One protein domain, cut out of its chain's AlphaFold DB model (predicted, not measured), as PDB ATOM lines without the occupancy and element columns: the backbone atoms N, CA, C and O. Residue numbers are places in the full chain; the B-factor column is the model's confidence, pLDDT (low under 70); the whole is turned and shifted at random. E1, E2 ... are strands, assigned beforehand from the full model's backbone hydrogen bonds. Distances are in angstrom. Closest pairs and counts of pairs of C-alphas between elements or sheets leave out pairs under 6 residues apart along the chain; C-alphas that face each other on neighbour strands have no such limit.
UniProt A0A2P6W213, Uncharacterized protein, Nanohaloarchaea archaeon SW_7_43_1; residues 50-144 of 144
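What this domain is: This is residues 50 to 144 of the 144 residues of an uncharacterized protein of Nanohaloarchaea archaeon SW_7_43_1 (UniProt A0A2P6W213). Picture a sandwich of two strongly twisted sheets of four strands each, lying face to face with their strands running much the same line, 19 degrees between the two sets. E1, E8, E7 and E6 make one sheet, in that order, and E2, E3, E4 and E5 the other; their edges come close on both sides, E1 beside E2 and E5 beside E6. The printed part has 95 residues, with no named helix and eight named strands, E1 to E8 in order along the chain; both sheets are antiparallel and the class is all strand. The whole is compact, with a radius of gyration of the C-alphas of 12.8 A, yet elongated, spanning 40 by 22 by 21 A.

How they stand to each other: Begin at E1, residues 50 to 56, an edge strand antiparallel to E8, residues 135 to 143; look for N 52 and O 138, 2.9 A apart and within hydrogen-bond range. A tight link leads to the other sheet and E2, residues 62 to 67; the closest C-alphas of E1 and E2 are those of Leu 56 and Glu 62, 6.4 A apart. Next come E3, residues 70 to 76, E4, residues 84 to 88, and E5, residues 91 to 95. With E2 they form a meander, each strand the antiparallel neighbour of the one before, in three hairpins: check N 65 and O 72 at 2.8 A, N 73 and O 87 at 2.8 A, and N 86 and O 93 at 2.8 A. A short link returns to the first sheet at E6, residues 104 to 112, whose Glu 108 is 6.6 A from Ile 95 of E5, the closest C-alphas of that pair. E6, E7, residues 115 to 123, and E8 form a second meander of two hairpins, with N 108 and O 119 at 3.0 A and N 120 and O 139 at 2.9 A. E8 bends by 57 degrees at residue 138. Among the pairs that are apart are E1 and E5, and E2 and E6.

Where its parts are: Find C-alpha 50 at (-0.640, -17.487, -42.393); from there E1 runs 18.4 A to residue 56. E2 measures 16.6 A from first to last C-alpha, E3 20.5 A, E4 13.7 A and E5 12.7 A. C-alpha 104 at (-16.590, -29.938, -40.703) opens E6, 24.7 A long; E7 measures 25.1 A. E8, 22.5 A, ends with C-alpha 143 at (-7.704, -12.784, -51.867).

The domain as a whole: The two C-alphas farthest apart are those of Asn 114 and Glu 128, 40.4 A. The printed part has no cut; the link from E7 to E8, 11 residues, is long. Mean pLDDT of the printed part is 85.9, with residues 79 to 80 and 127 to 132 under 70.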
ATOM      1  N   SER A  50      -1.190 -17.013 -43.661       88.19
ATOM      2  CA  SER A  50      -0.640 -17.487 -42.393       88.19
ATOM      3  C   SER A  50      -1.483 -18.614 -41.817       88.19
ATOM      4  O   SER A  50      -2.713 -18.611 -41.924       88.19
ATOM      5  N   ASN A  51      -0.804 -19.592 -41.217       86.06
ATOM      6  CA  ASN A  51      -1.440 -20.689 -40.502       86.06
ATOM      7  C   ASN A  51      -1.548 -20.326 -39.024       86.06
ATOM      8  O   ASN A  51      -0.592 -19.847 -38.418       86.06
ATOM      9  N   PHE A  52      -2.708 -20.607 -38.448       82.44
ATOM     10  CA  PHE A  52      -3.027 -20.311 -37.059       82.44
ATOM     11  C   PHE A  52      -3.354 -21.598 -36.309       82.44
ATOM     12  O   PHE A  52      -3.569 -22.654 -36.902       82.44
ATOM     13  N   ASN A  53      -3.381 -21.504 -34.987       82.94
ATOM     14  CA  ASN A  53      -3.953 -22.535 -34.133       82.94
ATOM     15  C   ASN A  53      -4.736 -21.848 -33.015       82.94
ATOM     16  O   ASN A  53      -4.360 -21.916 -31.848       82.94
ATOM     17  N   VAL A  54      -5.762 -21.099 -33.419       85.31
ATOM     18  CA  VAL A  54      -6.682 -20.434 -32.495       85.31
ATOM     19  C   VAL A  54      -7.869 -21.359 -32.300       85.31
ATOM     20  O   VAL A  54      -8.527 -21.724 -33.277       85.31
ATOM     21  N   THR A  55      -8.110 -21.739 -31.052       88.56
ATOM     22  CA  THR A  55      -9.098 -22.743 -30.672       88.56
ATOM     23  C   THR A  55     -10.071 -22.155 -29.660       88.56
ATOM     24  O   THR A  55      -9.650 -21.627 -28.632       88.56
ATOM     25  N   LEU A  56     -11.363 -22.336 -29.924       87.75
ATOM     26  CA  LEU A  56     -12.455 -22.041 -29.005       87.75
ATOM     27  C   LEU A  56     -13.073 -23.342 -28.500       87.75
ATOM     28  O   LEU A  56     -13.302 -24.272 -29.277       87.75
ATOM     29  N   ASN A  57     -13.358 -23.394 -27.206       86.75
ATOM     30  CA  ASN A  57     -13.886 -24.556 -26.496       86.75
ATOM     31  C   ASN A  57     -14.776 -24.112 -25.322       86.75
ATOM     32  O   ASN A  57     -15.091 -22.929 -25.188       86.75
ATOM     33  N   ALA A  58     -15.214 -25.046 -24.477       82.00
ATOM     34  CA  ALA A  58     -16.106 -24.749 -23.351       82.00
ATOM     35  C   ALA A  58     -15.541 -23.706 -22.365       82.00
ATOM     36  O   ALA A  58     -16.308 -22.892 -21.840       82.00
ATOM     37  N   ASP A  59     -14.222 -23.712 -22.161       83.62
ATOM     38  CA  ASP A  59     -13.510 -22.824 -21.238       83.62
ATOM     39  C   ASP A  59     -13.085 -21.504 -21.899       83.62
ATOM     40  O   ASP A  59     -12.858 -20.510 -21.210       83.62
ATOM     41  N   ASN A  60     -13.004 -21.481 -23.232       86.62
ATOM     42  CA  ASN A  60     -12.539 -20.347 -24.014       86.62
ATOM     43  C   ASN A  60     -13.494 -20.036 -25.171       86.62
ATOM     44  O   ASN A  60     -13.481 -20.702 -26.209       86.62
ATOM     45  N   ARG A  61     -14.356 -19.038 -24.970       87.69
ATOM     46  CA  ARG A  61     -15.464 -18.740 -25.892       87.69
ATOM     47  C   ARG A  61     -15.139 -17.729 -26.977       87.69
ATOM     48  O   ARG A  61     -15.882 -17.658 -27.951       87.69
ATOM     49  N   GLU A  62     -14.061 -16.977 -26.802       93.12
ATOM     50  CA  GLU A  62     -13.651 -15.899 -27.690       93.12
ATOM     51  C   GLU A  62     -12.126 -15.789 -27.730       93.12
ATOM     52  O   GLU A  62     -11.471 -15.867 -26.696       93.12
ATOM     53  N   GLU A  63     -11.572 -15.568 -28.921       93.19
ATOM     54  CA  GLU A  63     -10.146 -15.327 -29.145       93.19
ATOM     55  C   GLU A  63      -9.940 -14.298 -30.251       93.19
ATOM     56  O   GLU A  63     -10.649 -14.302 -31.261       93.19
ATOM     57  N   SER A  64      -8.907 -13.470 -30.106       92.88
ATOM     58  CA  SER A  64      -8.527 -12.485 -31.118       92.88
ATOM     59  C   SER A  64      -7.271 -12.914 -31.873       92.88
ATOM     60  O   SER A  64      -6.286 -13.374 -31.297       92.88
ATOM     61  N   VAL A  65      -7.273 -12.705 -33.185       90.81
ATOM     62  CA  VAL A  65      -6.149 -12.982 -34.081       90.81
ATOM     63  C   VAL A  65      -5.723 -11.710 -34.803       90.81
ATOM     64  O   VAL A  65      -6.558 -10.970 -35.314       90.81
ATOM     65  N   VAL A  66      -4.413 -11.469 -34.872       90.69
ATOM     66  CA  VAL A  66      -3.814 -10.358 -35.629       90.69
ATOM     67  C   VAL A  66      -3.190 -10.906 -36.913       90.69
ATOM     68  O   VAL A  66      -2.476 -11.911 -36.882       90.69
ATOM     69  N   PHE A  67      -3.465 -10.265 -38.047       88.38
ATOM     70  CA  PHE A  67      -3.018 -10.679 -39.377       88.38
ATOM     71  C   PHE A  67      -2.970  -9.474 -40.323       88.38
ATOM     72  O   PHE A  67      -3.869  -8.653 -40.281       88.38
ATOM     73  N   ASP A  68      -1.943  -9.370 -41.170       84.75
ATOM     74  CA  ASP A  68      -1.806  -8.325 -42.208       84.75
ATOM     75  C   ASP A  68      -2.250  -6.904 -41.776       84.75
ATOM     76  O   ASP A  68      -3.094  -6.254 -42.392       84.75
ATOM     77  N   ASN A  69      -1.724  -6.442 -40.634       84.44
ATOM     78  CA  ASN A  69      -2.061  -5.162 -39.980       84.44
ATOM     79  C   ASN A  69      -3.534  -4.974 -39.563       84.44
ATOM     80  O   ASN A  69      -3.945  -3.864 -39.233       84.44
ATOM     81  N   SER A  70      -4.308  -6.051 -39.538       89.00
ATOM     82  CA  SER A  70      -5.698  -6.124 -39.096       89.00
ATOM     83  C   SER A  70      -5.842  -7.078 -37.909       89.00
ATOM     84  O   SER A  70      -4.942  -7.859 -37.588       89.00
ATOM     85  N   SER A  71      -7.000  -7.041 -37.258       90.88
ATOM     86  CA  SER A  71      -7.373  -8.009 -36.231       90.88
ATOM     87  C   SER A  71      -8.807  -8.483 -36.413       90.88
ATOM     88  O   SER A  71      -9.657  -7.736 -36.899       90.88
ATOM     89  N   ALA A  72      -9.072  -9.715 -35.991       92.19
ATOM     90  CA  ALA A  72     -10.417 -10.257 -35.896       92.19
ATOM     91  C   ALA A  72     -10.607 -10.975 -34.559       92.19
ATOM     92  O   ALA A  72      -9.711 -11.702 -34.132       92.19
ATOM     93  N   SER A  73     -11.766 -10.805 -33.935       94.75
ATOM     94  CA  SER A  73     -12.233 -11.646 -32.834       94.75
ATOM     95  C   SER A  73     -13.103 -12.763 -33.390       94.75
ATOM     96  O   SER A  73     -13.928 -12.552 -34.277       94.75
ATOM     97  N   ILE A  74     -12.901 -13.974 -32.893       93.00
ATOM     98  CA  ILE A  74     -13.712 -15.140 -33.223       93.00
ATOM     99  C   ILE A  74     -14.369 -15.569 -31.929       93.00
ATOM    100  O   ILE A  74     -13.667 -15.779 -30.941       93.00
ATOM    101  N   TYR A  75     -15.685 -15.731 -31.936       93.06
ATOM    102  CA  TYR A  75     -16.427 -16.132 -30.748       93.06
ATOM    103  C   TYR A  75     -17.635 -17.003 -31.095       93.06
ATOM    104  O   TYR A  75     -18.055 -17.079 -32.253       93.06
ATOM    105  N   TYR A  76     -18.197 -17.683 -30.095       89.06
ATOM    106  CA  TYR A  76     -19.460 -18.412 -30.229       89.06
ATOM    107  C   TYR A  76     -20.437 -18.068 -29.094       89.06
ATOM    108  O   TYR A  76     -20.034 -17.885 -27.947       89.06
ATOM    109  N   GLU A  77     -21.735 -17.986 -29.405       86.56
ATOM    110  CA  GLU A  77     -22.764 -17.538 -28.448       86.56
ATOM    111  C   GLU A  77     -23.336 -18.678 -27.595       86.56
ATOM    112  O   GLU A  77     -23.415 -18.594 -26.367       86.56
ATOM    113  N   ASN A  78     -23.781 -19.751 -28.248       73.50
ATOM    114  CA  ASN A  78     -24.493 -20.855 -27.613       73.50
ATOM    115  C   ASN A  78     -24.020 -22.175 -28.211       73.50
ATOM    116  O   ASN A  78     -23.877 -22.281 -29.420       73.50
ATOM    117  N   TRP A  79     -23.789 -23.181 -27.373       68.31
ATOM    118  CA  TRP A  79     -23.349 -24.506 -27.807       68.31
ATOM    119  C   TRP A  79     -24.517 -25.416 -28.221       68.31
ATOM    120  O   TRP A  79     -24.344 -26.268 -29.080       68.31
ATOM    121  N   ASN A  80     -25.716 -25.215 -27.657       66.81
ATOM    122  CA  ASN A  80     -26.910 -26.000 -28.010       66.81
ATOM    123  C   ASN A  80     -27.462 -25.633 -29.394       66.81
ATOM    124  O   ASN A  80     -28.055 -26.456 -30.079       66.81
ATOM    125  N   GLU A  81     -27.278 -24.373 -29.783       71.25
ATOM    126  CA  GLU A  81     -27.532 -23.862 -31.126       71.25
ATOM    127  C   GLU A  81     -26.240 -23.211 -31.597       71.25
ATOM    128  O   GLU A  81     -26.086 -21.994 -31.487       71.25
ATOM    129  N   PHE A  82     -25.292 -24.040 -32.032       75.75
ATOM    130  CA  PHE A  82     -23.936 -23.607 -32.328       75.75
ATOM    131  C   PHE A  82     -23.883 -22.479 -33.365       75.75
ATOM    132  O   PHE A  82     -23.971 -22.708 -34.573       75.75
ATOM    133  N   LYS A  83     -23.721 -21.250 -32.868       87.19
ATOM    134  CA  LYS A  83     -23.595 -20.020 -33.653       87.19
ATOM    135  C   LYS A  83     -22.259 -19.379 -33.342       87.19
ATOM    136  O   LYS A  83     -21.961 -19.080 -32.185       87.19
ATOM    137  N   ALA A  84     -21.479 -19.192 -34.392       89.38
ATOM    138  CA  ALA A  84     -20.137 -18.661 -34.324       89.38
ATOM    139  C   ALA A  84     -19.994 -17.450 -35.227       89.38
ATOM    140  O   ALA A  84     -20.662 -17.363 -36.258       89.38
ATOM    141  N   TYR A  85     -19.106 -16.545 -34.849       93.62
ATOM    142  CA  TYR A  85     -18.983 -15.234 -35.459       93.62
ATOM    143  C   TYR A  85     -17.519 -14.863 -35.647       93.62
ATOM    144  O   TYR A  85     -16.633 -15.334 -34.932       93.62
ATOM    145  N   ILE A  86     -17.289 -14.018 -36.645       94.75
ATOM    146  CA  ILE A  86     -16.030 -13.326 -36.880       94.75
ATOM    147  C   ILE A  86     -16.348 -11.843 -36.843       94.75
ATOM    148  O   ILE A  86     -17.118 -11.356 -37.671       94.75
ATOM    149  N   GLU A  87     -15.744 -11.141 -35.904       94.88
ATOM    150  CA  GLU A  87     -15.839  -9.700 -35.777       94.88
ATOM    151  C   GLU A  87     -14.505  -9.067 -36.164       94.88
ATOM    152  O   GLU A  87     -13.430  -9.518 -35.780       94.88
ATOM    153  N   THR A  88     -14.580  -8.014 -36.958       91.69
ATOM    154  CA  THR A  88     -13.484  -7.123 -37.340       91.69
ATOM    155  C   THR A  88     -13.901  -5.702 -36.996       91.69
ATOM    156  O   THR A  88     -15.075  -5.451 -36.745       91.69
ATOM    157  N   GLU A  89     -12.982  -4.743 -37.091       86.19
ATOM    158  CA  GLU A  89     -13.288  -3.329 -36.830       86.19
ATOM    159  C   GLU A  89     -14.511  -2.800 -37.611       86.19
ATOM    160  O   GLU A  89     -15.249  -1.959 -37.108       86.19
ATOM    161  N   ASN A  90     -14.751  -3.311 -38.825       83.50
ATOM    162  CA  ASN A  90     -15.778  -2.786 -39.731       83.50
ATOM    163  C   ASN A  90     -16.928  -3.757 -40.018       83.50
ATOM    164  O   ASN A  90     -17.859  -3.399 -40.743       83.50
ATOM    165  N   SER A  91     -16.853  -5.001 -39.545       85.88
ATOM    166  CA  SER A  91     -17.857  -6.005 -39.884       85.88
ATOM    167  C   SER A  91     -17.918  -7.134 -38.874       85.88
ATOM    168  O   SER A  91     -16.890  -7.600 -38.390       85.88
ATOM    169  N   GLU A  92     -19.130  -7.617 -38.648       91.94
ATOM    170  CA  GLU A  92     -19.396  -8.878 -37.976       91.94
ATOM    171  C   GLU A  92     -20.048  -9.835 -38.970       91.94
ATOM    172  O   GLU A  92     -20.910  -9.449 -39.769       91.94
ATOM    173  N   ARG A  93     -19.618 -11.096 -38.950       91.12
ATOM    174  CA  ARG A  93     -20.122 -12.124 -39.852       91.12
ATOM    175  C   ARG A  93     -20.323 -13.440 -39.124       91.12
ATOM    176  O   ARG A  93     -19.388 -13.989 -38.551       91.12
ATOM    177  N   GLN A  94     -21.534 -13.978 -39.224       92.25
ATOM    178  CA  GLN A  94     -21.832 -15.321 -38.747       92.25
ATOM    179  C   GLN A  94     -21.169 -16.371 -39.653       92.25
ATOM    180  O   GLN A  94     -21.255 -16.297 -40.881       92.25
ATOM    181  N   ILE A  95     -20.542 -17.366 -39.036       90.88
ATOM    182  CA  ILE A  95     -20.003 -18.555 -39.693       90.88
ATOM    183  C   ILE A  95     -21.163 -19.519 -39.939       90.88
ATOM    184  O   ILE A  95     -21.874 -19.901 -39.007       90.88
ATOM    185  N   ASN A  96     -21.353 -19.937 -41.191       86.75
ATOM    186  CA  ASN A  96     -22.416 -20.883 -41.523       86.75
ATOM    187  C   ASN A  96     -22.039 -22.298 -41.065       86.75
ATOM    188  O   ASN A  96     -21.240 -22.992 -41.701       86.75
ATOM    189  N   THR A  97     -22.624 -22.718 -39.950       83.50
ATOM    190  CA  THR A  97     -22.395 -24.010 -39.301       83.50
ATOM    191  C   THR A  97     -23.629 -24.903 -39.422       83.50
ATOM    192  O   THR A  97     -24.764 -24.431 -39.509       83.50
ATOM    193  N   THR A  98     -23.411 -26.216 -39.437       83.12
ATOM    194  CA  THR A  98     -24.466 -27.233 -39.377       83.12
ATOM    195  C   THR A  98     -24.354 -27.955 -38.045       83.12
ATOM    196  O   THR A  98     -23.246 -28.283 -37.633       83.12
ATOM    197  N   SER A  99     -25.486 -28.227 -37.395       77.75
ATOM    198  CA  SER A  99     -25.513 -29.005 -36.156       77.75
ATOM    199  C   SER A  99     -25.791 -30.481 -36.461       77.75
ATOM    200  O   SER A  99     -26.945 -30.907 -36.523       77.75
ATOM    201  N   ASP A 100     -24.737 -31.236 -36.789       83.06
ATOM    202  CA  ASP A 100     -24.814 -32.662 -37.151       83.06
ATOM    203  C   ASP A 100     -23.867 -33.566 -36.336       83.06
ATOM    204  O   ASP A 100     -23.803 -34.773 -36.588       83.06
ATOM    205  N   GLY A 101     -23.143 -33.011 -35.360       77.75
ATOM    206  CA  GLY A 101     -22.161 -33.719 -34.542       77.75
ATOM    207  C   GLY A 101     -20.875 -34.090 -35.286       77.75
ATOM    208  O   GLY A 101     -20.035 -34.798 -34.723       77.75
ATOM    209  N   GLN A 102     -20.706 -33.685 -36.553       83.94
ATOM    210  CA  GLN A 102     -19.539 -34.034 -37.359       83.94
ATOM    211  C   GLN A 102     -18.519 -32.900 -37.411       83.94
ATOM    212  O   GLN A 102     -18.847 -31.729 -37.585       83.94
ATOM    213  N   LYS A 103     -17.233 -33.274 -37.409       86.94
ATOM    214  CA  LYS A 103     -16.152 -32.348 -37.755       86.94
ATOM    215  C   LYS A 103     -16.298 -31.884 -39.202       86.94
ATOM    216  O   LYS A 103     -16.169 -32.669 -40.146       86.94
ATOM    217  N   ARG A 104     -16.482 -30.580 -39.389       88.62
ATOM    218  CA  ARG A 104     -16.590 -29.938 -40.703       88.62
ATOM    219  C   ARG A 104     -15.506 -28.892 -40.881       88.62
ATOM    220  O   ARG A 104     -14.937 -28.374 -39.927       88.62
ATOM    221  N   THR A 105     -15.202 -28.598 -42.139       91.25
ATOM    222  CA  THR A 105     -14.357 -27.466 -42.516       91.25
ATOM    223  C   THR A 105     -15.209 -26.470 -43.277       91.25
ATOM    224  O   THR A 105     -15.907 -26.851 -44.215       91.25
ATOM    225  N   VAL A 106     -15.130 -25.207 -42.882       92.19
ATOM    226  CA  VAL A 106     -15.817 -24.090 -43.530       92.19
ATOM    227  C   VAL A 106     -14.811 -22.985 -43.801       92.19
ATOM    228  O   VAL A 106     -13.766 -22.895 -43.152       92.19
ATOM    229  N   SER A 107     -15.106 -22.159 -44.796       93.19
ATOM    230  CA  SER A 107     -14.339 -20.954 -45.052       93.19
ATOM    231  C   SER A 107     -15.262 -19.764 -45.198       93.19
ATOM    232  O   SER A 107     -16.225 -19.847 -45.956       93.19
ATOM    233  N   GLU A 108     -14.919 -18.666 -44.541       93.56
ATOM    234  CA  GLU A 108     -15.688 -17.426 -44.584       93.56
ATOM    235  C   GLU A 108     -14.850 -16.297 -45.176       93.56
ATOM    236  O   GLU A 108     -13.629 -16.241 -45.006       93.56
ATOM    237  N   PHE A 109     -15.527 -15.415 -45.907       91.69
ATOM    238  CA  PHE A 109     -14.926 -14.228 -46.499       91.69
ATOM    239  C   PHE A 109     -15.165 -13.036 -45.588       91.69
ATOM    240  O   PHE A 109     -16.307 -12.730 -45.241       91.69
ATOM    241  N   VAL A 110     -14.084 -12.356 -45.243       90.44
ATOM    242  CA  VAL A 110     -14.075 -11.243 -44.302       90.44
ATOM    243  C   VAL A 110     -13.355 -10.078 -44.962       90.44
ATOM    244  O   VAL A 110     -12.291 -10.261 -45.550       90.44
ATOM    245  N   ILE A 111     -13.947  -8.890 -44.889       89.56
ATOM    246  CA  ILE A 111     -13.311  -7.659 -45.355       89.56
ATOM    247  C   ILE A 111     -12.714  -6.980 -44.128       89.56
ATOM    248  O   ILE A 111     -13.442  -6.673 -43.186       89.56
ATOM    249  N   ALA A 112     -11.403  -6.761 -44.140       87.88
ATOM    250  CA  ALA A 112     -10.695  -6.046 -43.085       87.88
ATOM    251  C   ALA A 112      -9.893  -4.906 -43.723       87.88
ATOM    252  O   ALA A 112      -9.050  -5.127 -44.592       87.88
ATOM    253  N   GLY A 113     -10.215  -3.668 -43.343       86.19
ATOM    254  CA  GLY A 113      -9.714  -2.480 -44.034       86.19
ATOM    255  C   GLY A 113     -10.167  -2.434 -45.499       86.19
ATOM    256  O   GLY A 113     -11.365  -2.443 -45.780       86.19
ATOM    257  N   ASN A 114      -9.202  -2.380 -46.421       86.00
ATOM    258  CA  ASN A 114      -9.442  -2.335 -47.870       86.00
ATOM    259  C   ASN A 114      -9.294  -3.702 -48.556       86.00
ATOM    260  O   ASN A 114      -9.488  -3.795 -49.767       86.00
ATOM    261  N   ASP A 115      -8.948  -4.745 -47.801       89.12
ATOM    262  CA  ASP A 115      -8.571  -6.049 -48.331       89.12
ATOM    263  C   ASP A 115      -9.587  -7.131 -47.951       89.12
ATOM    264  O   ASP A 115     -10.245  -7.085 -46.905       89.12
ATOM    265  N   ALA A 116      -9.714  -8.130 -48.824       90.62
ATOM    266  CA  ALA A 116     -10.556  -9.295 -48.600       90.62
ATOM    267  C   ALA A 116      -9.707 -10.493 -48.167       90.62
ATOM    268  O   ALA A 116      -8.719 -10.850 -48.809       90.62
ATOM    269  N   TYR A 117     -10.150 -11.171 -47.115       92.44
ATOM    270  CA  TYR A 117      -9.491 -12.335 -46.542       92.44
ATOM    271  C   TYR A 117     -10.438 -13.531 -46.516       92.44
ATOM    272  O   TYR A 117     -11.644 -13.399 -46.309       92.44
ATOM    273  N   ARG A 118      -9.879 -14.727 -46.695       93.88
ATOM    274  CA  ARG A 118     -10.551 -15.999 -46.453       93.88
ATOM    275  C   ARG A 118     -10.030 -16.608 -45.165       93.88
ATOM    276  O   ARG A 118      -8.850 -16.944 -45.065       93.88
ATOM    277  N   PHE A 119     -10.929 -16.804 -44.218       94.19
ATOM    278  CA  PHE A 119     -10.663 -17.499 -42.972       94.19
ATOM    279  C   PHE A 119     -11.065 -18.959 -43.130       94.19
ATOM    280  O   PHE A 119     -12.101 -19.254 -43.720       94.19
ATOM    281  N   TYR A 120     -10.246 -19.874 -42.622       93.25
ATOM    282  CA  TYR A 120     -10.474 -21.310 -42.720       93.25
ATOM    283  C   TYR A 120     -10.640 -21.921 -41.333       93.25
ATOM    284  O   TYR A 120      -9.693 -21.959 -40.542       93.25
ATOM    285  N   PHE A 121     -11.830 -22.451 -41.076       92.62
ATOM    286  CA  PHE A 121     -12.203 -23.020 -39.792       92.62
ATOM    287  C   PHE A 121     -12.428 -24.515 -39.899       92.62
ATOM    288  O   PHE A 121     -12.936 -25.019 -40.903       92.62
ATOM    289  N   ARG A 122     -12.101 -25.220 -38.824       90.62
ATOM    290  CA  ARG A 122     -12.673 -26.521 -38.505       90.62
ATOM    291  C   ARG A 122     -13.621 -26.332 -37.330       90.62
ATOM    292  O   ARG A 122     -13.249 -25.635 -36.396       90.62
ATOM    293  N   TYR A 123     -14.805 -26.924 -37.369       88.19
ATOM    294  CA  TYR A 123     -15.736 -26.882 -36.242       88.19
ATOM    295  C   TYR A 123     -16.347 -28.253 -35.970       88.19
ATOM    296  O   TYR A 123     -16.353 -29.114 -36.856       88.19
ATOM    297  N   SER A 124     -16.829 -28.426 -34.744       86.00
ATOM    298  CA  SER A 124     -17.579 -29.583 -34.263       86.00
ATOM    299  C   SER A 124     -18.510 -29.114 -33.150       86.00
ATOM    300  O   SER A 124     -18.071 -28.444 -32.220       86.00
ATOM    301  N   ASP A 125     -19.793 -29.443 -33.245       76.44
ATOM    302  CA  ASP A 125     -20.781 -29.194 -32.190       76.44
ATOM    303  C   ASP A 125     -20.939 -30.402 -31.247       76.44
ATOM    304  O   ASP A 125     -21.800 -30.408 -30.368       76.44
ATOM    305  N   ASN A 126     -20.096 -31.431 -31.398       77.38
ATOM    306  CA  ASN A 126     -20.094 -32.595 -30.522       77.38
ATOM    307  C   ASN A 126     -19.286 -32.324 -29.242       77.38
ATOM    308  O   ASN A 126     -18.056 -32.396 -29.235       77.38
ATOM    309  N   SER A 127     -19.994 -32.085 -28.136       61.94
ATOM    310  CA  SER A 127     -19.412 -31.852 -26.806       61.94
ATOM    311  C   SER A 127     -18.638 -33.038 -26.221       61.94
ATOM    312  O   SER A 127     -17.958 -32.875 -25.212       61.94
ATOM    313  N   GLU A 128     -18.757 -34.228 -26.809       66.50
ATOM    314  CA  GLU A 128     -18.079 -35.449 -26.360       66.50
ATOM    315  C   GLU A 128     -16.758 -35.716 -27.104       66.50
ATOM    316  O   GLU A 128     -16.089 -36.718 -26.841       66.50
ATOM    317  N   GLU A 129     -16.353 -34.852 -28.046       66.38
ATOM    318  CA  GLU A 129     -15.077 -35.024 -28.737       66.38
ATOM    319  C   GLU A 129     -13.864 -34.841 -27.819       66.38
ATOM    320  O   GLU A 129     -13.711 -33.844 -27.117       66.38
ATOM    321  N   VAL A 130     -12.934 -35.795 -27.925       55.09
ATOM    322  CA  VAL A 130     -11.686 -35.876 -27.144       55.09
ATOM    323  C   VAL A 130     -10.775 -34.659 -27.346       55.09
ATOM    324  O   VAL A 130     -10.006 -34.320 -26.453       55.09
ATOM    325  N   ASP A 131     -10.871 -33.996 -28.502       63.94
ATOM    326  CA  ASP A 131     -10.058 -32.816 -28.807       63.94
ATOM    327  C   ASP A 131     -10.614 -31.526 -28.178       63.94
ATOM    328  O   ASP A 131      -9.893 -30.542 -28.150       63.94
ATOM    329  N   GLY A 132     -11.859 -31.504 -27.677       64.62
ATOM    330  CA  GLY A 132     -12.453 -30.364 -26.957       64.62
ATOM    331  C   GLY A 132     -12.704 -29.081 -27.769       64.62
ATOM    332  O   GLY A 132     -13.336 -28.158 -27.262       64.62
ATOM    333  N   ASP A 133     -12.233 -29.007 -29.012       77.88
ATOM    334  CA  ASP A 133     -12.329 -27.821 -29.862       77.88
ATOM    335  C   ASP A 133     -13.702 -27.713 -30.538       77.88
ATOM    336  O   ASP A 133     -14.020 -28.488 -31.443       77.88
ATOM    337  N   PHE A 134     -14.476 -26.687 -30.189       84.12
ATOM    338  CA  PHE A 134     -15.697 -26.346 -30.920       84.12
ATOM    339  C   PHE A 134     -15.383 -25.634 -32.233       84.12
ATOM    340  O   PHE A 134     -16.014 -25.900 -33.256       84.12
ATOM    341  N   ILE A 135     -14.376 -24.755 -32.229       88.25
ATOM    342  CA  ILE A 135     -13.871 -24.064 -33.423       88.25
ATOM    343  C   ILE A 135     -12.363 -24.031 -33.375       88.25
ATOM    344  O   ILE A 135     -11.778 -23.693 -32.354       88.25
ATOM    345  N   ARG A 136     -11.739 -24.281 -34.520       90.88
ATOM    346  CA  ARG A 136     -10.329 -24.015 -34.755       90.88
ATOM    347  C   ARG A 136     -10.151 -23.201 -36.027       90.88
ATOM    348  O   ARG A 136     -10.399 -23.713 -37.121       90.88
ATOM    349  N   LEU A 137      -9.667 -21.969 -35.904       92.25
ATOM    350  CA  LEU A 137      -9.118 -21.225 -37.037       92.25
ATOM    351  C   LEU A 137      -7.707 -21.748 -37.306       92.25
ATOM    352  O   LEU A 137      -6.826 -21.639 -36.451       92.25
ATOM    353  N   TYR A 138      -7.488 -22.279 -38.509       91.62
ATOM    354  CA  TYR A 138      -6.190 -22.843 -38.880       91.62
ATOM    355  C   TYR A 138      -5.466 -22.094 -39.999       91.62
ATOM    356  O   TYR A 138      -4.276 -22.325 -40.205       91.62
ATOM    357  N   ARG A 139      -6.141 -21.194 -40.727       92.94
ATOM    358  CA  ARG A 139      -5.508 -20.372 -41.768       92.94
ATOM    359  C   ARG A 139      -6.300 -19.101 -42.070       92.94
ATOM    360  O   ARG A 139      -7.528 -19.146 -42.114       92.94
ATOM    361  N   ILE A 140      -5.588 -18.020 -42.380       92.69
ATOM    362  CA  ILE A 140      -6.126 -16.807 -43.015       92.69
ATOM    363  C   ILE A 140      -5.331 -16.548 -44.297       92.69
ATOM    364  O   ILE A 140      -4.108 -16.690 -44.297       92.69
ATOM    365  N   GLN A 141      -6.017 -16.188 -45.382       93.94
ATOM    366  CA  GLN A 141      -5.401 -15.902 -46.678       93.94
ATOM    367  C   GLN A 141      -6.041 -14.673 -47.339       93.94
ATOM    368  O   GLN A 141      -7.258 -14.643 -47.493       93.94
ATOM    369  N   GLN A 142      -5.244 -13.705 -47.781       91.94
ATOM    370  CA  GLN A 142      -5.697 -12.572 -48.591       91.94
ATOM    371  C   GLN A 142      -6.080 -13.033 -50.006       91.94
ATOM    372  O   GLN A 142      -5.463 -13.937 -50.583       91.94
ATOM    373  N   ILE A 143      -7.127 -12.433 -50.565       88.38
ATOM    374  CA  ILE A 143      -7.704 -12.784 -51.867       88.38
ATOM    375  C   ILE A 143      -7.590 -11.579 -52.807       88.38
ATOM    376  O   ILE A 143      -7.787 -10.450 -52.372       88.38
ATOM    377  N   GLN A 144      -7.264 -11.841 -54.079       75.25
ATOM    378  CA  GLN A 144      -7.218 -10.848 -55.166       75.25
ATOM    379  C   GLN A 144      -8.595 -10.543 -55.743       75.25
ATOM    380  O   GLN A 144      -9.401 -11.497 -55.852       75.25
TER     381      GLN A 144